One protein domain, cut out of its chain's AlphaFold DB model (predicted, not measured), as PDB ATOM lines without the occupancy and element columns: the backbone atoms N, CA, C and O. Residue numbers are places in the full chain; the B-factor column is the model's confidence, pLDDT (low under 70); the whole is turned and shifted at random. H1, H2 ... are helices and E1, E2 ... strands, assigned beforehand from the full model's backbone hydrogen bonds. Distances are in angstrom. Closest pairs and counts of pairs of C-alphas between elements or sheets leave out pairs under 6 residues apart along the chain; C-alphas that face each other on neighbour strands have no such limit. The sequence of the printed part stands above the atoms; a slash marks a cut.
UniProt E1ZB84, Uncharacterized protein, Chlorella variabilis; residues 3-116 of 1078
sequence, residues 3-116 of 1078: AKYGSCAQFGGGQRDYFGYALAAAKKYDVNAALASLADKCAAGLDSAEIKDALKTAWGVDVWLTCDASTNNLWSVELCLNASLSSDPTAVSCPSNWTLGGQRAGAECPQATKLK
ATOM      1  N   ALA A   3     130.393 103.921 151.884       92.62
ATOM      2  CA  ALA A   3     129.653 102.671 151.641       92.62
ATOM      3  C   ALA A   3     129.544 102.207 150.167       92.62
ATOM      4  O   ALA A   3     129.020 101.127 149.915       92.62
ATOM      5  N   LYS A   4     129.974 103.022 149.190       90.88
ATOM      6  CA  LYS A   4     129.970 102.672 147.753       90.88
ATOM      7  C   LYS A   4     131.379 102.435 147.198       90.88
ATOM      8  O   LYS A   4     131.533 101.649 146.270       90.88
ATOM      9  N   TYR A   5     132.379 103.130 147.739       89.25
ATOM     10  CA  TYR A   5     133.744 103.153 147.201       89.25
ATOM     11  C   TYR A   5     134.793 102.842 148.272       89.25
ATOM     12  O   TYR A   5     135.591 101.925 148.101       89.25
ATOM     13  N   GLY A   6     134.772 103.558 149.400       88.75
ATOM     14  CA  GLY A   6     135.775 103.402 150.459       88.75
ATOM     15  C   GLY A   6     135.765 102.027 151.130       88.75
ATOM     16  O   GLY A   6     136.828 101.456 151.351       88.75
ATOM     17  N   SER A   7     134.586 101.429 151.337       92.00
ATOM     18  CA  SER A   7     134.450 100.066 151.872       92.00
ATOM     19  C   SER A   7     135.064  98.984 150.974       92.00
ATOM     20  O   SER A   7     135.315  97.876 151.440       92.00
ATOM     21  N   CYS A   8     135.307  99.287 149.696       90.62
ATOM     22  CA  CYS A   8     135.948  98.386 148.738       90.62
ATOM     23  C   CYS A   8     137.468  98.602 148.642       90.62
ATOM     24  O   CYS A   8     138.167  97.743 148.114       90.62
ATOM     25  N   ALA A   9     137.982  99.733 149.138       85.88
ATOM     26  CA  ALA A   9     139.363 100.172 148.932       85.88
ATOM     27  C   ALA A   9     140.361  99.667 149.996       85.88
ATOM     28  O   ALA A   9     141.512 100.080 149.992       85.88
ATOM     29  N   GLN A  10     139.931  98.771 150.895       87.62
ATOM     30  CA  GLN A  10     140.782  98.047 151.860       87.62
ATOM     31  C   GLN A  10     141.660  98.926 152.785       87.62
ATOM     32  O   GLN A  10     142.686  98.466 153.281       87.62
ATOM     33  N   PHE A  11     141.242 100.164 153.074       85.31
ATOM     34  CA  PHE A  11     141.906 101.022 154.066       85.31
ATOM     35  C   PHE A  11     141.876 100.387 155.468       85.31
ATOM     36  O   PHE A  11     140.802 100.047 155.970       85.31
ATOM     37  N   GLY A  12     143.051 100.249 156.093       84.50
ATOM     38  CA  GLY A  12     143.253  99.480 157.329       84.50
ATOM     39  C   GLY A  12     142.441  99.969 158.533       84.50
ATOM     40  O   GLY A  12     141.739  99.170 159.151       84.50
ATOM     41  N   GLY A  13     142.460 101.272 158.835       85.06
ATOM     42  CA  GLY A  13     141.623 101.908 159.864       85.06
ATOM     43  C   GLY A  13     140.199 102.246 159.398       85.06
ATOM     44  O   GLY A  13     139.465 102.985 160.061       85.06
ATOM     45  N   GLY A  14     139.766 101.703 158.257       91.75
ATOM     46  CA  GLY A  14     138.395 101.806 157.774       91.75
ATOM     47  C   GLY A  14     137.993 103.219 157.342       91.75
ATOM     48  O   GLY A  14     138.642 103.848 156.505       91.75
ATOM     49  N   GLN A  15     136.857 103.699 157.860       94.50
ATOM     50  CA  GLN A  15     136.201 104.905 157.343       94.50
ATOM     51  C   GLN A  15     137.017 106.186 157.566       94.50
ATOM     52  O   GLN A  15     136.999 107.060 156.699       94.50
ATOM     53  N   ARG A  16     137.708 106.310 158.709       93.56
ATOM     54  CA  ARG A  16     138.494 107.506 159.054       93.56
ATOM     55  C   ARG A  16     139.652 107.679 158.074       93.56
ATOM     56  O   ARG A  16     139.744 108.726 157.439       93.56
ATOM     57  N   ASP A  17     140.451 106.633 157.894       91.50
ATOM     58  CA  ASP A  17     141.621 106.614 157.012       91.50
ATOM     59  C   ASP A  17     141.253 106.932 155.562       91.50
ATOM     60  O   ASP A  17     141.904 107.758 154.933       91.50
ATOM     61  N   TYR A  18     140.162 106.353 155.049       92.81
ATOM     62  CA  TYR A  18     139.680 106.647 153.696       92.81
ATOM     63  C   TYR A  18     139.366 108.135 153.491       92.81
ATOM     64  O   TYR A  18     139.727 108.703 152.461       92.81
ATOM     65  N   PHE A  19     138.693 108.780 154.450       94.62
ATOM     66  CA  PHE A  19     138.391 110.209 154.343       94.62
ATOM     67  C   PHE A  19     139.617 111.090 154.605       94.62
ATOM     68  O   PHE A  19     139.749 112.115 153.944       94.62
ATOM     69  N   GLY A  20     140.529 110.681 155.493       94.19
ATOM     70  CA  GLY A  20     141.816 111.350 155.699       94.19
ATOM     71  C   GLY A  20     142.669 111.344 154.428       94.19
ATOM     72  O   GLY A  20     143.068 112.403 153.955       94.19
ATOM     73  N   TYR A  21     142.848 110.172 153.815       93.81
ATOM     74  CA  TYR A  21     143.575 110.000 152.556       93.81
ATOM     75  C   TYR A  21     142.920 110.765 151.395       93.81
ATOM     76  O   TYR A  21     143.598 111.464 150.646       93.81
ATOM     77  N   ALA A  22     141.589 110.700 151.265       93.44
ATOM     78  CA  ALA A  22     140.865 111.446 150.234       93.44
ATOM     79  C   ALA A  22     140.980 112.973 150.412       93.44
ATOM     80  O   ALA A  22     141.088 113.693 149.420       93.44
ATOM     81  N   LEU A  23     140.986 113.471 151.654       95.25
ATOM     82  CA  LEU A  23     141.180 114.892 151.949       95.25
ATOM     83  C   LEU A  23     142.628 115.332 151.698       95.25
ATOM     84  O   LEU A  23     142.839 116.381 151.097       95.25
ATOM     85  N   ALA A  24     143.615 114.526 152.100       95.06
ATOM     86  CA  ALA A  24     145.023 114.766 151.790       95.06
ATOM     87  C   ALA A  24     145.248 114.837 150.271       95.06
ATOM     88  O   ALA A  24     145.922 115.742 149.786       95.06
ATOM     89  N   ALA A  25     144.608 113.948 149.502       95.69
ATOM     90  CA  ALA A  25     144.709 113.945 148.046       95.69
ATOM     91  C   ALA A  25     144.053 115.185 147.428       95.69
ATOM     92  O   ALA A  25     144.650 115.818 146.565       95.69
ATOM     93  N   ALA A  26     142.866 115.575 147.900       94.62
ATOM     94  CA  ALA A  26     142.190 116.784 147.428       94.62
ATOM     95  C   ALA A  26     142.979 118.072 147.736       94.62
ATOM     96  O   ALA A  26     142.946 118.998 146.933       94.62
ATOM     97  N   LYS A  27     143.704 118.125 148.865       95.94
ATOM     98  CA  LYS A  27     144.615 119.235 149.195       95.94
ATOM     99  C   LYS A  27     145.868 119.246 148.312       95.94
ATOM    100  O   LYS A  27     146.248 120.296 147.814       95.94
ATOM    101  N   LYS A  28     146.504 118.084 148.117       96.50
ATOM    102  CA  LYS A  28     147.751 117.944 147.344       96.50
ATOM    103  C   LYS A  28     147.555 118.171 145.841       96.50
ATOM    104  O   LYS A  28     148.460 118.650 145.167       96.50
ATOM    105  N   TYR A  29     146.379 117.826 145.325       97.06
ATOM    106  CA  TYR A  29     146.035 117.888 143.908       97.06
ATOM    107  C   TYR A  29     144.914 118.910 143.656       97.06
ATOM    108  O   TYR A  29     143.855 118.574 143.123       97.06
ATOM    109  N   ASP A  30     145.138 120.169 144.056       96.12
ATOM    110  CA  ASP A  30     144.182 121.254 143.802       96.12
ATOM    111  C   ASP A  30     144.119 121.601 142.304       96.12
ATOM    112  O   ASP A  30     145.079 122.072 141.688       96.12
ATOM    113  N   VAL A  31     142.940 121.373 141.722       95.06
ATOM    114  CA  VAL A  31     142.612 121.703 140.331       95.06
ATOM    115  C   VAL A  31     142.709 123.210 140.080       95.06
ATOM    116  O   VAL A  31     143.116 123.611 138.994       95.06
ATOM    117  N   ASN A  32     142.354 124.056 141.051       93.69
ATOM    118  CA  ASN A  32     142.367 125.507 140.863       93.69
ATOM    119  C   ASN A  32     143.799 126.028 140.724       93.69
ATOM    120  O   ASN A  32     144.093 126.749 139.774       93.69
ATOM    121  N   ALA A  33     144.698 125.601 141.616       95.06
ATOM    122  CA  ALA A  33     146.119 125.929 141.542       95.06
ATOM    123  C   ALA A  33     146.749 125.471 140.213       95.06
ATOM    124  O   ALA A  33     147.466 126.236 139.573       95.06
ATOM    125  N   ALA A  34     146.426 124.261 139.742       95.44
ATOM    126  CA  ALA A  34     146.919 123.768 138.455       95.44
ATOM    127  C   ALA A  34     146.384 124.583 137.257       95.44
ATOM    128  O   ALA A  34     147.148 124.935 136.355       95.44
ATOM    129  N   LEU A  35     145.089 124.923 137.246       94.31
ATOM    130  CA  LEU A  35     144.459 125.689 136.160       94.31
ATOM    131  C   LEU A  35     144.746 127.197 136.209       94.31
ATOM    132  O   LEU A  35     144.526 127.875 135.206       94.31
ATOM    133  N   ALA A  36     145.296 127.725 137.307       92.44
ATOM    134  CA  ALA A  36     145.783 129.105 137.371       92.44
ATOM    135  C   ALA A  36     146.871 129.390 136.315       92.44
ATOM    136  O   ALA A  36     146.969 130.511 135.827       92.44
ATOM    137  N   SER A  37     147.615 128.364 135.881       91.56
ATOM    138  CA  SER A  37     148.587 128.450 134.778       91.56
ATOM    139  C   SER A  37     147.980 128.735 133.391       91.56
ATOM    140  O   SER A  37     148.724 129.031 132.463       91.56
ATOM    141  N   LEU A  38     146.650 128.662 133.237       93.44
ATOM    142  CA  LEU A  38     145.920 128.920 131.983       93.44
ATOM    143  C   LEU A  38     145.166 130.271 131.988       93.44
ATOM    144  O   LEU A  38     144.251 130.483 131.186       93.44
ATOM    145  N   ALA A  39     145.523 131.175 132.910       88.31
ATOM    146  CA  ALA A  39     144.910 132.494 133.124       88.31
ATOM    147  C   ALA A  39     144.779 133.361 131.859       88.31
ATOM    148  O   ALA A  39     143.806 134.096 131.677       88.31
ATOM    149  N   ASP A  40     145.800 133.290 131.011       87.25
ATOM    150  CA  ASP A  40     146.001 134.042 129.776       87.25
ATOM    151  C   ASP A  40     145.119 133.529 128.623       87.25
ATOM    152  O   ASP A  40     144.710 134.288 127.745       87.25
ATOM    153  N   LYS A  41     144.770 132.240 128.650       87.25
ATOM    154  CA  LYS A  41     144.039 131.536 127.582       87.25
ATOM    155  C   LYS A  41     142.520 131.576 127.726       87.25
ATOM    156  O   LYS A  41     141.791 131.326 126.763       87.25
ATOM    157  N   CYS A  42     142.023 131.917 128.911       82.00
ATOM    158  CA  CYS A  42     140.601 131.892 129.254       82.00
ATOM    159  C   CYS A  42     139.663 132.601 128.263       82.00
ATOM    160  O   CYS A  42     138.550 132.124 128.043       82.00
ATOM    161  N   ALA A  43     140.086 133.719 127.660       76.44
ATOM    162  CA  ALA A  43     139.243 134.512 126.760       76.44
ATOM    163  C   ALA A  43     138.755 133.729 125.524       76.44
ATOM    164  O   ALA A  43     137.706 134.044 124.962       76.44
ATOM    165  N   ALA A  44     139.481 132.685 125.111       77.62
ATOM    166  CA  ALA A  44     139.113 131.841 123.980       77.62
ATOM    167  C   ALA A  44     138.221 130.642 124.359       77.62
ATOM    168  O   ALA A  44     137.717 129.971 123.452       77.62
ATOM    169  N   GLY A  45     138.036 130.361 125.655       85.06
ATOM    170  CA  GLY A  45     137.603 129.059 126.172       85.06
ATOM    171  C   GLY A  45     138.749 128.040 126.135       85.06
ATOM    172  O   GLY A  45     139.392 127.879 125.099       85.06
ATOM    173  N   LEU A  46     138.998 127.364 127.261       93.44
ATOM    174  CA  LEU A  46     140.138 126.455 127.425       93.44
ATOM    175  C   LEU A  46     139.927 125.139 126.677       93.44
ATOM    176  O   LEU A  46     138.845 124.550 126.746       93.44
ATOM    177  N   ASP A  47     140.965 124.641 126.010       95.19
ATOM    178  CA  ASP A  47     140.895 123.325 125.389       95.19
ATOM    179  C   ASP A  47     141.003 122.191 126.422       95.19
ATOM    180  O   ASP A  47     141.816 122.225 127.342       95.19
ATOM    181  N   SER A  48     140.230 121.128 126.219       95.50
ATOM    182  CA  SER A  48     140.399 119.814 126.848       95.50
ATOM    183  C   SER A  48     141.854 119.310 126.920       95.50
ATOM    184  O   SER A  48     142.238 118.700 127.918       95.50
ATOM    185  N   ALA A  49     142.657 119.554 125.880       95.94
ATOM    186  CA  ALA A  49     144.065 119.188 125.805       95.94
ATOM    187  C   ALA A  49     144.927 120.114 126.670       95.94
ATOM    188  O   ALA A  49     145.762 119.627 127.418       95.94
ATOM    189  N   GLU A  50     144.664 121.423 126.661       95.69
ATOM    190  CA  GLU A  50     145.369 122.391 127.511       95.69
ATOM    191  C   GLU A  50     145.083 122.162 128.998       95.69
ATOM    192  O   GLU A  50     145.996 122.221 129.816       95.69
ATOM    193  N   ILE A  51     143.836 121.832 129.350       95.94
ATOM    194  CA  ILE A  51     143.442 121.443 130.710       95.94
ATOM    195  C   ILE A  51     144.183 120.163 131.125       95.94
ATOM    196  O   ILE A  51     144.724 120.104 132.229       95.94
ATOM    197  N   LYS A  52     144.257 119.147 130.250       96.06
ATOM    198  CA  LYS A  52     145.033 117.921 130.513       96.06
ATOM    199  C   LYS A  52     146.525 118.201 130.667       96.06
ATOM    200  O   LYS A  52     147.117 117.690 131.611       96.06
ATOM    201  N   ASP A  53     147.113 119.012 129.794       96.38
ATOM    202  CA  ASP A  53     148.539 119.337 129.820       96.38
ATOM    203  C   ASP A  53     148.907 120.188 131.045       96.38
ATOM    204  O   ASP A  53     149.942 119.935 131.659       96.38
ATOM    205  N   ALA A  54     148.054 121.123 131.475       96.38
ATOM    206  CA  ALA A  54     148.247 121.883 132.713       96.38
ATOM    207  C   ALA A  54     148.192 120.982 133.958       96.38
ATOM    208  O   ALA A  54     149.104 121.012 134.784       96.38
ATOM    209  N   LEU A  55     147.175 120.120 134.065       96.88
ATOM    210  CA  LEU A  55     147.042 119.170 135.178       96.88
ATOM    211  C   LEU A  55     148.187 118.141 135.181       96.88
ATOM    212  O   LEU A  55     148.731 117.820 136.236       96.88
ATOM    213  N   LYS A  56     148.625 117.684 134.003       96.75
ATOM    214  CA  LYS A  56     149.781 116.795 133.847       96.75
ATOM    215  C   LYS A  56     151.101 117.472 134.200       96.75
ATOM    216  O   LYS A  56     151.957 116.834 134.804       96.75
ATOM    217  N   THR A  57     151.266 118.746 133.855       97.06
ATOM    218  CA  THR A  57     152.449 119.538 134.222       97.06
ATOM    219  C   THR A  57     152.493 119.772 135.731       97.06
ATOM    220  O   THR A  57     153.545 119.604 136.338       97.06
ATOM    221  N   ALA A  58     151.349 120.077 136.349       97.06
ATOM    222  CA  ALA A  58     151.242 120.299 137.789       97.06
ATOM    223  C   ALA A  58     151.446 119.019 138.622       97.06
ATOM    224  O   ALA A  58     152.030 119.077 139.700       97.06
ATOM    225  N   TRP A  59     150.948 117.864 138.159       97.06
ATOM    226  CA  TRP A  59     150.880 116.636 138.971       97.06
ATOM    227  C   TRP A  59     151.763 115.483 138.470       97.06
ATOM    228  O   TRP A  59     151.817 114.429 139.103       97.06
ATOM    229  N   GLY A  60     152.441 115.653 137.332       97.44
ATOM    230  CA  GLY A  60     153.336 114.663 136.723       97.44
ATOM    231  C   GLY A  60     152.645 113.456 136.074       97.44
ATOM    232  O   GLY A  60     153.337 112.539 135.628       97.44
ATOM    233  N   VAL A  61     151.308 113.420 136.018       97.00
ATOM    234  CA  VAL A  61     150.524 112.247 135.586       97.00
ATOM    235  C   VAL A  61     149.343 112.603 134.686       97.00
ATOM    236  O   VAL A  61     148.809 113.708 134.734       97.00
ATOM    237  N   ASP A  62     148.906 111.642 133.875       95.81
ATOM    238  CA  ASP A  62     147.739 111.799 133.006       95.81
ATOM    239  C   ASP A  62     146.425 111.689 133.788       95.81
ATOM    240  O   ASP A  62     146.170 110.697 134.480       95.81
ATOM    241  N   VAL A  63     145.572 112.698 133.613       96.00
ATOM    242  CA  VAL A  63     144.246 112.810 134.232       96.00
ATOM    243  C   VAL A  63     143.134 112.449 133.256       96.00
ATOM    244  O   VAL A  63     143.240 112.665 132.044       96.00
ATOM    245  N   TRP A  64     142.021 111.956 133.790       95.19
ATOM    246  CA  TRP A  64     140.810 111.731 133.016       95.19
ATOM    247  C   TRP A  64     139.874 112.942 133.138       95.19
ATOM    248  O   TRP A  64     139.627 113.440 134.236       95.19
ATOM    249  N   LEU A  65     139.360 113.435 132.008       95.44
ATOM    250  CA  LEU A  65     138.383 114.528 131.970       95.44
ATOM    251  C   LEU A  65     137.052 113.999 131.454       95.44
ATOM    252  O   LEU A  65     136.990 113.473 130.341       95.44
ATOM    253  N   THR A  66     135.995 114.213 132.228       94.38
ATOM    254  CA  THR A  66     134.628 113.850 131.852       94.38
ATOM    255  C   THR A  66     133.811 115.122 131.635       94.38
ATOM    256  O   THR A  66     133.794 116.013 132.489       94.38
ATOM    257  N   CYS A  67     133.112 115.215 130.505       94.31
ATOM    258  CA  CYS A  67     132.245 116.349 130.181       94.31
ATOM    259  C   CYS A  67     130.957 115.930 129.468       94.31
ATOM    260  O   CYS A  67     130.817 114.821 128.949       94.31
ATOM    261  N   ASP A  68     130.010 116.864 129.443       92.25
ATOM    262  CA  ASP A  68     128.794 116.767 128.647       92.25
ATOM    263  C   ASP A  68     129.106 116.948 127.159       92.25
ATOM    264  O   ASP A  68     129.399 118.057 126.707       92.25
ATOM    265  N   ALA A  69     128.974 115.871 126.386       88.00
ATOM    266  CA  ALA A  69     129.173 115.880 124.939       88.00
ATOM    267  C   ALA A  69     128.189 116.789 124.169       88.00
ATOM    268  O   ALA A  69     128.416 117.062 122.994       88.00
ATOM    269  N   SER A  70     127.092 117.241 124.792       90.94
ATOM    270  CA  SER A  70     126.101 118.131 124.169       90.94
ATOM    271  C   SER A  70     126.320 119.618 124.468       90.94
ATOM    272  O   SER A  70     125.899 120.467 123.682       90.94
ATOM    273  N   THR A  71     126.981 119.959 125.581       91.81
ATOM    274  CA  THR A  71     127.170 121.359 126.014       91.81
ATOM    275  C   THR A  71     128.633 121.788 126.149       91.81
ATOM    276  O   THR A  71     128.893 122.984 126.331       91.81
ATOM    277  N   ASN A  72     129.570 120.837 126.043       92.44
ATOM    278  CA  ASN A  72     131.002 120.958 126.337       92.44
ATOM    279  C   ASN A  72     131.299 121.468 127.760       92.44
ATOM    280  O   ASN A  72     132.356 122.040 128.015       92.44
ATOM    281  N   ASN A  73     130.374 121.277 128.703       92.75
ATOM    282  CA  ASN A  73     130.595 121.609 130.109       92.75
ATOM    283  C   ASN A  73     131.477 120.536 130.765       92.75
ATOM    284  O   ASN A  73     131.107 119.360 130.766       92.75
ATOM    285  N   LEU A  74     132.607 120.931 131.362       94.31
ATOM    286  CA  LEU A  74     133.439 120.047 132.184       94.31
ATOM    287  C   LEU A  74     132.659 119.623 133.442       94.31
ATOM    288  O   LEU A  74     132.118 120.469 134.151       94.31
ATOM    289  N   TRP A  75     132.571 118.314 133.699       93.44
ATOM    290  CA  TRP A  75     131.800 117.741 134.812       93.44
ATOM    291  C   TRP A  75     132.688 117.203 135.932       93.44
ATOM    292  O   TRP A  75     132.403 117.455 137.101       93.44
ATOM    293  N   SER A  76     133.757 116.482 135.592       93.50
ATOM    294  CA  SER A  76     134.741 115.999 136.565       93.50
ATOM    295  C   SER A  76     136.155 115.982 135.994       93.50
ATOM    296  O   SER A  76     136.380 115.690 134.818       93.50
ATOM    297  N   VAL A  77     137.105 116.269 136.884       95.25
ATOM    298  CA  VAL A  77     138.511 115.889 136.756       95.25
ATOM    299  C   VAL A  77     138.692 114.645 137.618       95.25
ATOM    300  O   VAL A  77     138.350 114.651 138.801       95.25
ATOM    301  N   GLU A  78     139.186 113.566 137.027       94.94
ATOM    302  CA  GLU A  78     139.382 112.276 137.681       94.94
ATOM    303  C   GLU A  78     140.878 111.950 137.720       94.94
ATOM    304  O   GLU A  78     141.538 111.808 136.688       94.94
ATOM    305  N   LEU A  79     141.405 111.850 138.941       95.75
ATOM    306  CA  LEU A  79     142.799 111.539 139.232       95.75
ATOM    307  C   LEU A  79     142.904 110.125 139.802       95.75
ATOM    308  O   LEU A  79     142.208 109.784 140.763       95.75
ATOM    309  N   CYS A  80     143.790 109.309 139.239       95.00
ATOM    310  CA  CYS A  80     144.074 107.982 139.763       95.00
ATOM    311  C   CYS A  80     145.193 108.067 140.807       95.00
ATOM    312  O   CYS A  80     146.213 108.721 140.596       95.00
ATOM    313  N   LEU A  81     144.992 107.410 141.947       94.50
ATOM    314  CA  LEU A  81     145.931 107.389 143.069       94.50
ATOM    315  C   LEU A  81     146.462 105.969 143.273       94.50
ATOM    316  O   LEU A  81     145.738 104.988 143.086       94.50
ATOM    317  N   ASN A  82     147.721 105.859 143.679       91.88
ATOM    318  CA  ASN A  82     148.319 104.603 144.100       91.88
ATOM    319  C   ASN A  82     147.668 104.131 145.410       91.88
ATOM    320  O   ASN A  82     147.597 104.878 146.380       91.88
ATOM    321  N   ALA A  83     147.244 102.868 145.463       80.00
ATOM    322  CA  ALA A  83     146.593 102.278 146.635       80.00
ATOM    323  C   ALA A  83     147.563 101.921 147.783       80.00
ATOM    324  O   ALA A  83     147.170 101.259 148.742       80.00
ATOM    325  N   SER A  84     148.834 102.328 147.701       78.81
ATOM    326  CA  SER A  84     149.762 102.265 148.831       78.81
ATOM    327  C   SER A  84     149.174 103.021 150.026       78.81
ATOM    328  O   SER A  84     148.928 104.220 149.911       78.81
ATOM    329  N   LEU A  85     149.024 102.343 151.171       67.31
ATOM    330  CA  LEU A  85     148.492 102.873 152.444       67.31
ATOM    331  C   LEU A  85     149.405 103.922 153.124       67.31
ATOM    332  O   LEU A  85     149.387 104.079 154.341       67.31
ATOM    333  N   SER A  86     150.221 104.621 152.336       75.38
ATOM    334  CA  SER A  86     150.931 105.831 152.737       75.38
ATOM    335  C   SER A  86     149.920 106.899 153.153       75.38
ATOM    336  O   SER A  86     148.897 107.079 152.490       75.38
ATOM    337  N   SER A  87     150.225 107.635 154.219       83.75
ATOM    338  CA  SER A  87     149.508 108.862 154.580       83.75
ATOM    339  C   SER A  87     149.646 109.944 153.503       83.75
ATOM    340  O   SER A  87     148.734 110.752 153.343       83.75
ATOM    341  N   ASP A  88     150.743 109.926 152.739       93.06
ATOM    342  CA  ASP A  88     150.945 110.784 151.575       93.06
ATOM    343  C   ASP A  88     150.386 110.132 150.291       93.06
ATOM    344  O   ASP A  88     150.923 109.108 149.839       93.06
ATOM    345  N   PRO A  89     149.322 110.688 149.680       95.50
ATOM    346  CA  PRO A  89     148.760 110.179 148.438       95.50
ATOM    347  C   PRO A  89     149.695 110.460 147.262       95.50
ATOM    348  O   PRO A  89     150.185 111.574 147.071       95.50
ATOM    349  N   THR A  90     149.905 109.446 146.424       96.25
ATOM    350  CA  THR A  90     150.713 109.554 145.206       96.25
ATOM    351  C   THR A  90     149.846 109.283 143.988       96.25
ATOM    352  O   THR A  90     149.220 108.228 143.871       96.25
ATOM    353  N   ALA A  91     149.774 110.253 143.085       96.38
ATOM    354  CA  ALA A  91     149.044 110.110 141.839       96.38
ATOM    355  C   ALA A  91     149.776 109.202 140.839       96.38
ATOM    356  O   ALA A  91     151.001 109.080 140.850       96.38
ATOM    357  N   VAL A  92     149.003 108.561 139.966       96.25
ATOM    358  CA  VAL A  92     149.464 107.693 138.875       96.25
ATOM    359  C   VAL A  92     148.624 107.976 137.630       96.25
ATOM    360  O   VAL A  92     147.441 108.289 137.753       96.25
ATOM    361  N   SER A  93     149.199 107.855 136.427       94.94
ATOM    362  CA  SER A  93     148.423 108.031 135.188       94.94
ATOM    363  C   SER A  93     147.252 107.048 135.150       94.94
ATOM    364  O   SER A  93     147.440 105.841 135.342       94.94
ATOM    365  N   CYS A  94     146.044 107.551 134.892       90.94
ATOM    366  CA  CYS A  94     144.867 106.694 134.793       90.94
ATOM    367  C   CYS A  94     144.981 105.694 133.621       90.94
ATOM    368  O   CYS A  94     145.542 106.029 132.573       90.94
ATOM    369  N   PRO A  95     144.424 104.471 133.745       89.25
ATOM    370  CA  PRO A  95     144.334 103.538 132.624       89.25
ATOM    371  C   PRO A  95     143.574 104.155 131.443       89.25
ATOM    372  O   PRO A  95     142.518 104.754 131.626       89.25
ATOM    373  N   SER A  96     144.047 103.940 130.214       83.19
ATOM    374  CA  SER A  96     143.422 104.487 128.993       83.19
ATOM    375  C   SER A  96     142.020 103.939 128.682       83.19
ATOM    376  O   SER A  96     141.355 104.414 127.768       83.19
ATOM    377  N   ASN A  97     141.562 102.932 129.429       82.81
ATOM    378  CA  ASN A  97     140.219 102.358 129.372       82.81
ATOM    379  C   ASN A  97     139.418 102.586 130.670       82.81
ATOM    380  O   ASN A  97     138.444 101.868 130.925       82.81
ATOM    381  N   TRP A  98     139.843 103.530 131.515       79.69
ATOM    382  CA  TRP A  98     139.188 103.818 132.785       79.69
ATOM    383  C   TRP A  98     137.738 104.264 132.573       79.69
ATOM    384  O   TRP A  98     137.446 105.184 131.818       79.69
ATOM    385  N   THR A  99     136.807 103.595 133.254       72.94
ATOM    386  CA  THR A  99     135.397 103.999 133.302       72.94
ATOM    387  C   THR A  99     134.868 103.769 134.711       72.94
ATOM    388  O   THR A  99     134.910 102.653 135.236       72.94
ATOM    389  N   LEU A 100     134.370 104.828 135.351       67.81
ATOM    390  CA  LEU A 100     134.039 104.805 136.774       67.81
ATOM    391  C   LEU A 100     132.694 104.089 137.034       67.81
ATOM    392  O   LEU A 100     131.641 104.693 137.222       67.81
ATOM    393  N   GLY A 101     132.736 102.753 137.062       57.19
ATOM    394  CA  GLY A 101     131.633 101.896 137.514       57.19
ATOM    395  C   GLY A 101     130.545 101.597 136.477       57.19
ATOM    396  O   GLY A 101     129.397 101.377 136.858       57.19
ATOM    397  N   GLY A 102     130.871 101.603 135.180       59.25
ATOM    398  CA  GLY A 102     129.980 101.139 134.101       59.25
ATOM    399  C   GLY A 102     128.747 102.010 133.813       59.25
ATOM    400  O   GLY A 102     128.022 101.742 132.855       59.25
ATOM    401  N   GLN A 103     128.505 103.066 134.591       53.81
ATOM    402  CA  GLN A 103     127.451 104.039 134.317       53.81
ATOM    403  C   GLN A 103     128.001 105.159 133.434       53.81
ATOM    404  O   GLN A 103     128.791 105.986 133.879       53.81
ATOM    405  N   ARG A 104     127.562 105.174 132.170       52.53
ATOM    406  CA  ARG A 104     127.914 106.162 131.136       52.53
ATOM    407  C   ARG A 104     127.297 107.544 131.410       52.53
ATOM    408  O   ARG A 104     126.497 108.024 130.614       52.53
ATOM    409  N   ALA A 105     127.612 108.160 132.548       53.56
ATOM    410  CA  ALA A 105     127.154 109.518 132.839       53.56
ATOM    411  C   ALA A 105     127.863 110.551 131.947       53.56
ATOM    412  O   ALA A 105     127.216 111.482 131.486       53.56
ATOM    413  N   GLY A 106     129.143 110.347 131.627       64.94
ATOM    414  CA  GLY A 106     129.855 111.143 130.630       64.94
ATOM    415  C   GLY A 106     130.832 110.300 129.816       64.94
ATOM    416  O   GLY A 106     131.227 109.206 130.227       64.94
ATOM    417  N   ALA A 107     131.172 110.806 128.634       83.38
ATOM    418  CA  ALA A 107     132.295 110.315 127.849       83.38
ATOM    419  C   ALA A 107     133.578 111.034 128.291       83.38
ATOM    420  O   ALA A 107     133.515 112.094 128.922       83.38
ATOM    421  N   GLU A 108     134.735 110.483 127.920       92.25
ATOM    422  CA  GLU A 108     135.969 111.266 127.936       92.25
ATOM    423  C   GLU A 108     135.774 112.518 127.075       92.25
ATOM    424  O   GLU A 108     135.176 112.439 125.996       92.25
ATOM    425  N   CYS A 109     136.277 113.665 127.527       93.81
ATOM    426  CA  CYS A 109     136.239 114.867 126.706       93.81
ATOM    427  C   CYS A 109     136.970 114.630 125.379       93.81
ATOM    428  O   CYS A 109     138.146 114.245 125.412       93.81
ATOM    429  N   PRO A 110     136.317 114.866 124.220       92.69
ATOM    430  CA  PRO A 110     136.981 114.716 122.936       92.69
ATOM    431  C   PRO A 110     138.171 115.672 122.893       92.69
ATOM    432  O   PRO A 110     138.038 116.837 123.268       92.69
ATOM    433  N   GLN A 111     139.333 115.185 122.460       92.19
ATOM    434  CA  GLN A 111     140.528 116.024 122.365       92.19
ATOM    435  C   GLN A 111     140.286 117.213 121.423       92.19
ATOM    436  O   GLN A 111     139.506 117.100 120.477       92.19
ATOM    437  N   ALA A 112     140.975 118.325 121.676       90.69
ATOM    438  CA  ALA A 112     140.798 119.590 120.961       90.69
ATOM    439  C   ALA A 112     139.394 120.238 121.118       90.69
ATOM    440  O   ALA A 112     138.955 121.009 120.261       90.69
ATOM    441  N   THR A 113     138.646 119.903 122.182       92.75
ATOM    442  CA  THR A 113     137.334 120.516 122.464       92.75
ATOM    443  C   THR A 113     137.466 121.664 123.454       92.75
ATOM    444  O   THR A 113     137.912 121.466 124.583       92.75
ATOM    445  N   LYS A 114     136.970 122.847 123.079       94.38
ATOM    446  CA  LYS A 114     136.808 123.982 123.996       94.38
ATOM    447  C   LYS A 114     135.768 123.672 125.068       94.38
ATOM    448  O   LYS A 114     134.580 123.536 124.756       94.38
ATOM    449  N   LEU A 115     136.214 123.583 126.318       94.19
ATOM    450  CA  LEU A 115     135.378 123.271 127.467       94.19
ATOM    451  C   LEU A 115     134.898 124.540 128.176       94.19
ATOM    452  O   LEU A 115     135.627 125.517 128.349       94.19
ATOM    453  N   LYS A 116     133.654 124.494 128.645       91.06
ATOM    454  CA  LYS A 116     133.108 125.445 129.614       91.06
ATOM    455  C   LYS A 116     133.381 124.905 131.010       91.06
ATOM    456  O   LYS A 116     132.939 123.806 131.348       91.06
TER     457      LYS A 116
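Overview. This is residues 3 to 116 of the 1078 residues of an uncharacterized protein of Chlorella variabilis (UniProt E1ZB84). This elongated model has little regular structure: H1 and then H2 follow one another along its length, H3 folds back over H2, and the small antiparallel hairpin E1 - E2 sits next to H3. The long unnamed stretch 79 to 116 returns to the hairpin, residues 107 to 108 pairing with 66 to 67 of E1. The 114 printed residues include H1 H2 H3 E1 E2, class mixed, with 43 in named elements. The whole is compact, radius of gyration of the C-alphas 15.2 A, spanning 47 by 30 by 20 A.

Arrangement. H1, residues 15 to 28, is apart from H2, residues 31 to 38. H2 and H3, residues 48 to 59, touch at a steep tilt of 64 degrees, opposite ways; their closest C-alphas, Ala 34 and Ala 58, are 5.6 A apart. In the hairpin of E1, residues 64 to 67, and E2, residues 74 to 78, N 64 and O 78 are within hydrogen-bond range at 2.9 A. Every O i to N i+4 pair is within range in H1 and H3, 2 of 4 in H2.

Along the chain. H1 begins at C-alpha 15 (136.201, 104.905, 157.343) and measures 20.1 A, H3 16.3 A. E2 ends at C-alpha 78 (139.382, 112.276, 137.681).

Size, cuts and confidence. The farthest C-alphas, Gly 13 and Ala 44, are 46.8 A apart. The printed part has no cut. Residues 85 and 100 to 106 have pLDDT under 70.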